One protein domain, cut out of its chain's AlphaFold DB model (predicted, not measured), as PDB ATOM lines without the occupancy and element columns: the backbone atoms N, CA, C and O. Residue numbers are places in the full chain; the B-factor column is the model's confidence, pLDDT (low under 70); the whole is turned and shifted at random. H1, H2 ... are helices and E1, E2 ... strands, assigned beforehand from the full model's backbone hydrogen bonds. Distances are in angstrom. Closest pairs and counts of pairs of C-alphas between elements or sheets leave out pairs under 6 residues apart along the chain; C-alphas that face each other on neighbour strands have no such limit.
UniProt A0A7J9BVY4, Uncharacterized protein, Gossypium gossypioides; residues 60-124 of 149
ATOM      1  N   LEU A  60      23.144 -46.205 -47.907       76.00
ATOM      2  CA  LEU A  60      22.922 -46.414 -46.477       76.00
ATOM      3  C   LEU A  60      21.599 -45.784 -46.032       76.00
ATOM      4  O   LEU A  60      21.352 -44.583 -46.240       76.00
ATOM      5  N   THR A  61      20.788 -46.572 -45.337       85.56
ATOM      6  CA  THR A  61      19.600 -46.107 -44.621       85.56
ATOM      7  C   THR A  61      19.986 -45.096 -43.531       85.56
ATOM      8  O   THR A  61      21.128 -45.020 -43.059       85.56
ATOM      9  N   ASN A  62      19.025 -44.280 -43.089       82.31
ATOM     10  CA  ASN A  62      19.268 -43.320 -42.004       82.31
ATOM     11  C   ASN A  62      19.659 -44.005 -40.683       82.31
ATOM     12  O   ASN A  62      20.381 -43.412 -39.876       82.31
ATOM     13  N   GLU A  63      19.207 -45.240 -40.462       85.50
ATOM     14  CA  GLU A  63      19.571 -46.014 -39.281       85.50
ATOM     15  C   GLU A  63      21.048 -46.427 -39.314       85.50
ATOM     16  O   GLU A  63      21.774 -46.180 -38.348       85.50
ATOM     17  N   GLU A  64      21.528 -46.949 -40.443       77.75
ATOM     18  CA  GLU A  64      22.934 -47.333 -40.635       77.75
ATOM     19  C   GLU A  64      23.872 -46.131 -40.513       77.75
ATOM     20  O   GLU A  64      24.874 -46.189 -39.799       77.75
ATOM     21  N   LYS A  65      23.498 -44.981 -41.091       77.69
ATOM     22  CA  LYS A  65      24.248 -43.724 -40.925       77.69
ATOM     23  C   LYS A  65      24.381 -43.326 -39.457       77.69
ATOM     24  O   LYS A  65      25.435 -42.855 -39.030       77.69
ATOM     25  N   ASN A  66      23.324 -43.501 -38.667       77.19
ATOM     26  CA  ASN A  66      23.361 -43.193 -37.241       77.19
ATOM     27  C   ASN A  66      24.217 -44.191 -36.452       77.19
ATOM     28  O   ASN A  66      24.907 -43.772 -35.522       77.19
ATOM     29  N   ARG A  67      24.218 -45.476 -36.826       84.88
ATOM     30  CA  ARG A  67      25.110 -46.487 -36.234       84.88
ATOM     31  C   ARG A  67      26.577 -46.163 -36.510       84.88
ATOM     32  O   ARG A  67      27.356 -46.080 -35.565       84.88
ATOM     33  N   ILE A  68      26.920 -45.862 -37.763       84.88
ATOM     34  CA  ILE A  68      28.284 -45.490 -38.170       84.88
ATOM     35  C   ILE A  68      28.746 -44.228 -37.436       84.88
ATOM     36  O   ILE A  68      29.824 -44.217 -36.849       84.88
ATOM     37  N   ARG A  69      27.913 -43.178 -37.365       79.69
ATOM     38  CA  ARG A  69      28.257 -41.962 -36.602       79.69
ATOM     39  C   ARG A  69      28.516 -42.246 -35.126       79.69
ATOM     40  O   ARG A  69      29.451 -41.684 -34.565       79.69
ATOM     41  N   LYS A  70      27.697 -43.093 -34.492       82.00
ATOM     42  CA  LYS A  70      27.898 -43.490 -33.089       82.00
ATOM     43  C   LYS A  70      29.205 -44.258 -32.909       82.00
ATOM     44  O   LYS A  70      29.933 -43.964 -31.968       82.00
ATOM     45  N   ALA A  71      29.511 -45.190 -33.811       78.50
ATOM     46  CA  ALA A  71      30.750 -45.959 -33.781       78.50
ATOM     47  C   ALA A  71      31.982 -45.054 -33.938       78.50
ATOM     48  O   ALA A  71      32.877 -45.090 -33.099       78.50
ATOM     49  N   ILE A  72      31.981 -44.163 -34.936       85.75
ATOM     50  CA  ILE A  72      33.060 -43.186 -35.150       85.75
ATOM     51  C   ILE A  72      33.229 -42.286 -33.923       85.75
ATOM     52  O   ILE A  72      34.350 -42.042 -33.483       85.75
ATOM     53  N   TRP A  73      32.126 -41.812 -33.337       83.62
ATOM     54  CA  TRP A  73      32.184 -40.975 -32.142       83.62
ATOM     55  C   TRP A  73      32.773 -41.721 -30.941       83.62
ATOM     56  O   TRP A  73      33.613 -41.169 -30.236       83.62
ATOM     57  N   LEU A  74      32.389 -42.983 -30.730       78.00
ATOM     58  CA  LEU A  74      32.943 -43.814 -29.663       78.00
ATOM     59  C   LEU A  74      34.451 -44.032 -29.844       78.00
ATOM     60  O   LEU A  74      35.208 -43.832 -28.900       78.00
ATOM     61  N   ILE A  75      34.890 -44.373 -31.059       78.06
ATOM     62  CA  ILE A  75      36.313 -44.546 -31.388       78.06
ATOM     63  C   ILE A  75      37.081 -43.243 -31.141       78.06
ATOM     64  O   ILE A  75      38.142 -43.260 -30.520       78.06
ATOM     65  N   PHE A  76      36.528 -42.104 -31.567       79.44
ATOM     66  CA  PHE A  76      37.131 -40.793 -31.338       79.44
ATOM     67  C   PHE A  76      37.291 -40.483 -29.847       79.44
ATOM     68  O   PHE A  76      38.346 -40.005 -29.428       79.44
ATOM     69  N   VAL A  77      36.268 -40.770 -29.035       74.38
ATOM     70  CA  VAL A  77      36.330 -40.591 -27.578       74.38
ATOM     71  C   VAL A  77      37.401 -41.495 -26.975       74.38
ATOM     72  O   VAL A  77      38.235 -41.002 -26.226       74.38
ATOM     73  N   ILE A  78      37.438 -42.781 -27.335       72.69
ATOM     74  CA  ILE A  78      38.443 -43.725 -26.825       72.69
ATOM     75  C   ILE A  78      39.859 -43.252 -27.171       72.69
ATOM     76  O   ILE A  78      40.707 -43.179 -26.285       72.69
ATOM     77  N   LYS A  79      40.106 -42.860 -28.426       74.50
ATOM     78  CA  LYS A  79      41.414 -42.362 -28.870       74.50
ATOM     79  C   LYS A  79      41.802 -41.065 -28.152       74.50
ATOM     80  O   LYS A  79      42.923 -40.940 -27.676       74.50
ATOM     81  N   SER A  80      40.850 -40.149 -27.966       68.00
ATOM     82  CA  SER A  80      41.078 -38.894 -27.229       68.00
ATOM     83  C   SER A  80      41.407 -39.104 -25.746       68.00
ATOM     84  O   SER A  80      41.956 -38.208 -25.114       68.00
ATOM     85  N   LEU A  81      41.038 -40.253 -25.173       68.31
ATOM     86  CA  LEU A  81      41.326 -40.614 -23.781       68.31
ATOM     87  C   LEU A  81      42.645 -41.385 -23.612       68.31
ATOM     88  O   LEU A  81      43.128 -41.528 -22.486       68.31
ATOM     89  N   GLN A  82      43.203 -41.901 -24.710       68.06
ATOM     90  CA  GLN A  82      44.527 -42.523 -24.732       68.06
ATOM     91  C   GLN A  82      45.633 -41.465 -24.720       68.06
ATOM     92  O   GLN A  82      46.661 -41.666 -24.077       68.06
ATOM     93  N   ASP A  83      45.402 -40.318 -25.358       69.81
ATOM     94  CA  ASP A  83      46.376 -39.232 -25.383       69.81
ATOM     95  C   ASP A  83      46.500 -38.543 -24.011       69.81
ATOM     96  O   ASP A  83      45.513 -38.280 -23.317       69.81
ATOM     97  N   THR A  84      47.730 -38.196 -23.618       65.81
ATOM     98  CA  THR A  84      47.978 -37.429 -22.389       65.81
ATOM     99  C   THR A  84      47.324 -36.053 -22.488       65.81
ATOM    100  O   THR A  84      47.677 -35.248 -23.359       65.81
ATOM    101  N   LEU A  85      46.396 -35.741 -21.582       72.06
ATOM    102  CA  LEU A  85      45.724 -34.447 -21.578       72.06
ATOM    103  C   LEU A  85      46.655 -33.405 -20.950       72.06
ATOM    104  O   LEU A  85      46.968 -33.459 -19.765       72.06
ATOM    105  N   GLN A  86      47.086 -32.419 -21.732       78.94
ATOM    106  CA  GLN A  86      47.922 -31.328 -21.235       78.94
ATOM    107  C   GLN A  86      47.065 -30.099 -20.922       78.94
ATOM    108  O   GLN A  86      46.387 -29.556 -21.799       78.94
ATOM    109  N   LYS A  87      47.103 -29.622 -19.675       80.06
ATOM    110  CA  LYS A  87      46.376 -28.423 -19.242       80.06
ATOM    111  C   LYS A  87      47.309 -27.464 -18.526       80.06
ATOM    112  O   LYS A  87      48.022 -27.835 -17.605       80.06
ATOM    113  N   HIS A  88      47.255 -26.199 -18.919       80.56
ATOM    114  CA  HIS A  88      47.945 -25.146 -18.190       80.56
ATOM    115  C   HIS A  88      47.050 -24.654 -17.057       80.56
ATOM    116  O   HIS A  88      45.905 -24.259 -17.296       80.56
ATOM    117  N   VAL A  89      47.570 -24.667 -15.835       88.69
ATOM    118  CA  VAL A  89      46.906 -24.109 -14.653       88.69
ATOM    119  C   VAL A  89      47.779 -22.992 -14.102       88.69
ATOM    120  O   VAL A  89      49.001 -23.094 -14.093       88.69
ATOM    121  N   SER A  90      47.156 -21.888 -13.700       85.56
ATOM    122  CA  SER A  90      47.863 -20.778 -13.068       85.56
ATOM    123  C   SER A  90      47.770 -20.938 -11.557       85.56
ATOM    124  O   SER A  90      46.667 -20.873 -11.018       85.56
ATOM    125  N   VAL A  91      48.905 -21.128 -10.892       87.12
ATOM    126  CA  VAL A  91      49.021 -21.169  -9.426       87.12
ATOM    127  C   VAL A  91      49.964 -20.036  -9.029       87.12
ATOM    128  O   VAL A  91      51.062 -19.939  -9.577       87.12
ATOM    129  N   ASP A  92      49.506 -19.125  -8.169       87.50
ATOM    130  CA  ASP A  92      50.258 -17.939  -7.717       87.50
ATOM    131  C   ASP A  92      50.831 -17.078  -8.857       87.50
ATOM    132  O   ASP A  92      51.983 -16.645  -8.847       87.50
ATOM    133  N   GLY A  93      50.034 -16.882  -9.912       88.94
ATOM    134  CA  GLY A  93      50.434 -16.107 -11.095       88.94
ATOM    135  C   GLY A  93      51.457 -16.800 -12.006       88.94
ATOM    136  O   GLY A  93      51.789 -16.266 -13.065       88.94
ATOM    137  N   LYS A  94      51.923 -18.004 -11.654       85.31
ATOM    138  CA  LYS A  94      52.816 -18.819 -12.485       85.31
ATOM    139  C   LYS A  94      52.006 -19.859 -13.252       85.31
ATOM    140  O   LYS A  94      51.236 -20.624 -12.674       85.31
ATOM    141  N   LYS A  95      52.193 -19.905 -14.575       85.50
ATOM    142  CA  LYS A  95      51.608 -20.949 -15.426       85.50
ATOM    143  C   LYS A  95      52.397 -22.240 -15.246       85.50
ATOM    144  O   LYS A  95      53.573 -22.290 -15.588       85.50
ATOM    145  N   GLN A  96      51.734 -23.271 -14.745       88.94
ATOM    146  CA  GLN A  96      52.269 -24.619 -14.622       88.94
ATOM    147  C   GLN A  96      51.598 -25.529 -15.652       88.94
ATOM    148  O   GLN A  96      50.395 -25.413 -15.913       88.94
ATOM    149  N   LEU A  97      52.383 -26.419 -16.255       83.44
ATOM    150  CA  LEU A  97      51.883 -27.462 -17.144       83.44
ATOM    151  C   LEU A  97      51.499 -28.676 -16.295       83.44
ATOM    152  O   LEU A  97      52.358 -29.289 -15.670       83.44
ATOM    153  N   ILE A  98      50.216 -29.022 -16.291       81.94
ATOM    154  CA  ILE A  98      49.724 -30.275 -15.728       81.94
ATOM    155  C   ILE A  98      49.544 -31.247 -16.887       81.94
ATOM    156  O   ILE A  98      48.747 -30.999 -17.795       81.94
ATOM    157  N   ILE A  99      50.304 -32.337 -16.855       77.38
ATOM    158  CA  ILE A  99      50.163 -33.457 -17.782       77.38
ATOM    159  C   ILE A  99      49.353 -34.518 -17.044       77.38
ATOM    160  O   ILE A  99      49.809 -35.054 -16.037       77.38
ATOM    161  N   TYR A 100      48.137 -34.782 -17.511       73.06
ATOM    162  CA  TYR A 100      47.375 -35.933 -17.055       73.06
ATOM    163  C   TYR A 100      47.830 -37.128 -17.881       73.06
ATOM    164  O   TYR A 100      47.712 -37.124 -19.109       73.06
ATOM    165  N   ASP A 101      48.364 -38.132 -17.197       68.94
ATOM    166  CA  ASP A 101      48.626 -39.423 -17.807       68.94
ATOM    167  C   ASP A 101      47.314 -40.013 -18.348       68.94
ATOM    168  O   ASP A 101      46.266 -39.906 -17.703       68.94
ATOM    169  N   GLY A 102      47.363 -40.579 -19.558       67.06
ATOM    170  CA  GLY A 102      46.197 -41.156 -20.228       67.06
ATOM    171  C   GLY A 102      45.537 -42.261 -19.397       67.06
ATOM    172  O   GLY A 102      46.149 -42.845 -18.495       67.06
ATOM    173  N   ILE A 103      44.279 -42.587 -19.720       70.44
ATOM    174  CA  ILE A 103      43.494 -43.609 -18.997       70.44
ATOM    175  C   ILE A 103      44.198 -44.979 -18.971       70.44
ATOM    176  O   ILE A 103      43.974 -45.773 -18.065       70.44
ATOM    177  N   GLU A 104      45.111 -45.237 -19.905       66.56
ATOM    178  CA  GLU A 104      45.940 -46.445 -19.959       66.56
ATOM    179  C   GLU A 104      46.780 -46.732 -18.700       66.56
ATOM    180  O   GLU A 104      47.172 -47.884 -18.487       66.56
ATOM    181  N   LYS A 105      47.060 -45.718 -17.867       71.00
ATOM    182  CA  LYS A 105      47.793 -45.878 -16.599       71.00
ATOM    183  C   LYS A 105      46.877 -45.972 -15.379       71.00
ATOM    184  O   LYS A 105      47.385 -46.124 -14.265       71.00
ATOM    185  N   LEU A 106      45.564 -45.847 -15.566       72.06
ATOM    186  CA  LEU A 106      44.570 -45.982 -14.511       72.06
ATOM    187  C   LEU A 106      44.222 -47.461 -14.329       72.06
ATOM    188  O   LEU A 106      43.757 -48.123 -15.255       72.06
ATOM    189  N   CYS A 107      44.392 -47.978 -13.116       73.25
ATOM    190  CA  CYS A 107      43.874 -49.293 -12.782       73.25
ATOM    191  C   CYS A 107      42.368 -49.204 -12.498       73.25
ATOM    192  O   CYS A 107      41.952 -48.536 -11.552       73.25
ATOM    193  N   PHE A 108      41.542 -49.894 -13.287       74.12
ATOM    194  CA  PHE A 108      40.079 -49.873 -13.135       74.12
ATOM    195  C   PHE A 108      39.564 -50.627 -11.903       74.12
ATOM    196  O   PHE A 108      38.420 -50.423 -11.507       74.12
ATOM    197  N   GLU A 109      40.396 -51.455 -11.268       73.44
ATOM    198  CA  GLU A 109      40.023 -52.158 -10.035       73.44
ATOM    199  C   GLU A 109      40.189 -51.293  -8.786       73.44
ATOM    200  O   GLU A 109      39.346 -51.332  -7.894       73.44
ATOM    201  N   CYS A 110      41.257 -50.492  -8.703       80.06
ATOM    202  CA  CYS A 110      41.550 -49.702  -7.502       80.06
ATOM    203  C   CYS A 110      41.473 -48.182  -7.703       80.06
ATOM    204  O   CYS A 110      41.614 -47.434  -6.735       80.06
ATOM    205  N   GLY A 111      41.308 -47.708  -8.942       72.19
ATOM    206  CA  GLY A 111      41.269 -46.286  -9.288       72.19
ATOM    207  C   GLY A 111      42.595 -45.539  -9.093       72.19
ATOM    208  O   GLY A 111      42.610 -44.312  -9.156       72.19
ATOM    209  N   ARG A 112      43.710 -46.240  -8.834       73.88
ATOM    210  CA  ARG A 112      45.045 -45.634  -8.674       73.88
ATOM    211  C   ARG A 112      45.819 -45.657  -9.988       73.88
ATOM    212  O   ARG A 112      45.669 -46.574 -10.793       73.88
ATOM    213  N   MET A 113      46.677 -44.656 -10.180       72.38
ATOM    214  CA  MET A 113      47.595 -44.597 -11.318       72.38
ATOM    215  C   MET A 113      48.861 -45.431 -11.070       72.38
ATOM    216  O   MET A 113      49.305 -45.557  -9.929       72.38
ATOM    217  N   GLY A 114      49.454 -45.972 -12.140       70.06
ATOM    218  CA  GLY A 114      50.806 -46.551 -12.119       70.06
ATOM    219  C   GLY A 114      50.903 -48.079 -12.198       70.06
ATOM    220  O   GLY A 114      52.005 -48.606 -12.101       70.06
ATOM    221  N   HIS A 115      49.795 -48.798 -12.394       68.88
ATOM    222  CA  HIS A 115      49.804 -50.238 -12.686       68.88
ATOM    223  C   HIS A 115      48.624 -50.616 -13.590       68.88
ATOM    224  O   HIS A 115      47.565 -49.992 -13.533       68.88
ATOM    225  N   LYS A 116      48.812 -51.641 -14.428       61.22
ATOM    226  CA  LYS A 116      47.732 -52.305 -15.177       61.22
ATOM    227  C   LYS A 116      47.225 -53.501 -14.363       61.22
ATOM    228  O   LYS A 116      47.969 -54.016 -13.533       61.22
ATOM    229  N   GLN A 117      45.987 -53.945 -14.603       57.00
ATOM    230  CA  GLN A 117      45.362 -55.092 -13.911       57.00
ATOM    231  C   GLN A 117      46.248 -56.349 -13.868       57.00
ATOM    232  O   GLN A 117      46.213 -57.088 -12.894       57.00
ATOM    233  N   GLU A 118      47.089 -56.561 -14.881       54.28
ATOM    234  CA  GLU A 118      48.003 -57.710 -14.958       54.28
ATOM    235  C   GLU A 118      49.097 -57.710 -13.873       54.28
ATOM    236  O   GLU A 118      49.701 -58.744 -13.603       54.28
ATOM    237  N   ILE A 119      49.337 -56.567 -13.223       56.16
ATOM    238  CA  ILE A 119      50.296 -56.403 -12.125       56.16
ATOM    239  C   ILE A 119      49.538 -55.852 -10.918       56.16
ATOM    240  O   ILE A 119      49.865 -54.800 -10.365       56.16
ATOM    241  N   PHE A 120      48.462 -56.530 -10.526       50.72
ATOM    242  CA  PHE A 120      47.860 -56.272  -9.231       50.72
ATOM    243  C   PHE A 120      48.725 -56.966  -8.165       50.72
ATOM    244  O   PHE A 120      48.819 -58.193  -8.164       50.72
ATOM    245  N   PRO A 121      49.361 -56.237  -7.229       58.91
ATOM    246  CA  PRO A 121      50.278 -56.844  -6.256       58.91
ATOM    247  C   PRO A 121      49.598 -57.839  -5.300       58.91
ATOM    248  O   PRO A 121      50.284 -58.576  -4.602       58.91
ATOM    249  N   ASN A 122      48.260 -57.883  -5.291       55.81
ATOM    250  CA  ASN A 122      47.462 -58.737  -4.413       55.81
ATOM    251  C   ASN A 122      46.583 -59.760  -5.153       55.81
ATOM    252  O   ASN A 122      45.841 -60.486  -4.493       55.81
ATOM    253  N   SER A 123      46.623 -59.844  -6.488       52.78
ATOM    254  CA  SER A 123      45.909 -60.916  -7.186       52.78
ATOM    255  C   SER A 123      46.767 -62.176  -7.137       52.78
ATOM    256  O   SER A 123      47.710 -62.328  -7.914       52.78
ATOM    257  N   SER A 124      46.468 -63.086  -6.211       55.56
ATOM    258  CA  SER A 124      46.972 -64.457  -6.306       55.56
ATOM    259  C   SER A 124      46.647 -64.988  -7.707       55.56
ATOM    260  O   SER A 124      45.493 -64.854  -8.121       55.56
TER     261      SER A 124
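AT A GLANCE: This is residues 60 to 124 of the 149 residues of an uncharacterized protein of Gossypium gossypioides (UniProt A0A7J9BVY4). Picture three arms in a flat, loose-jointed T: the long lone helix H1 makes one arm, the two-stranded hairpin E1 and E2 makes the second, and the winding stretch of residues 101 to 124 makes the third, running away from the hairpin's turn. Most of H1 sticks out with nothing packed on it. The printed part has 65 residues, with one named helix and two named strands in the order H1, E1, E2; the sheet, in the order E1 - E2, is antiparallel, and the class is mixed, helices and strands. The whole is extended, with a radius of gyration of the C-alphas of 18.2 A and spans of 53 by 48 by 13 A.

IN THESE COORDINATES: Find C-alpha 62 at (19.268, -43.320, -42.004); from there H1, residues 62 to 82, runs 30.6 A to C-alpha 82 at (44.527, -42.523, -24.732). Next comes E1, residues 85 to 91, 18.3 A long. E2, residues 94 to 100, runs 18.5 A and ends at C-alpha 100, at (47.375, -35.933, -17.055).

HOW THE PARTS SIT: Begin at H1, where every O i to N i+4 pair is within hydrogen-bond range. Residues 61 to 67 and 69 to 77 stand free. A tight link of 2 residues joins H1 to E1, while H1 and E2 are apart. E1 and E2 form a hairpin, antiparallel at 152 degrees between their directions. Look at N 87 and O 98, 2.9 A apart, and N 96 and O 89, 2.8 A apart, both within hydrogen-bond range.

THE WHOLE: The C-alphas of Thr 61 and Asp 92 are the two farthest apart, at 55.6 A. The printed part has no cut, and both links are tight. Mean pLDDT of the printed part is 74.5; look for values under 70 at residues 80 to 84, 101 to 102, 104 and 115 to 124.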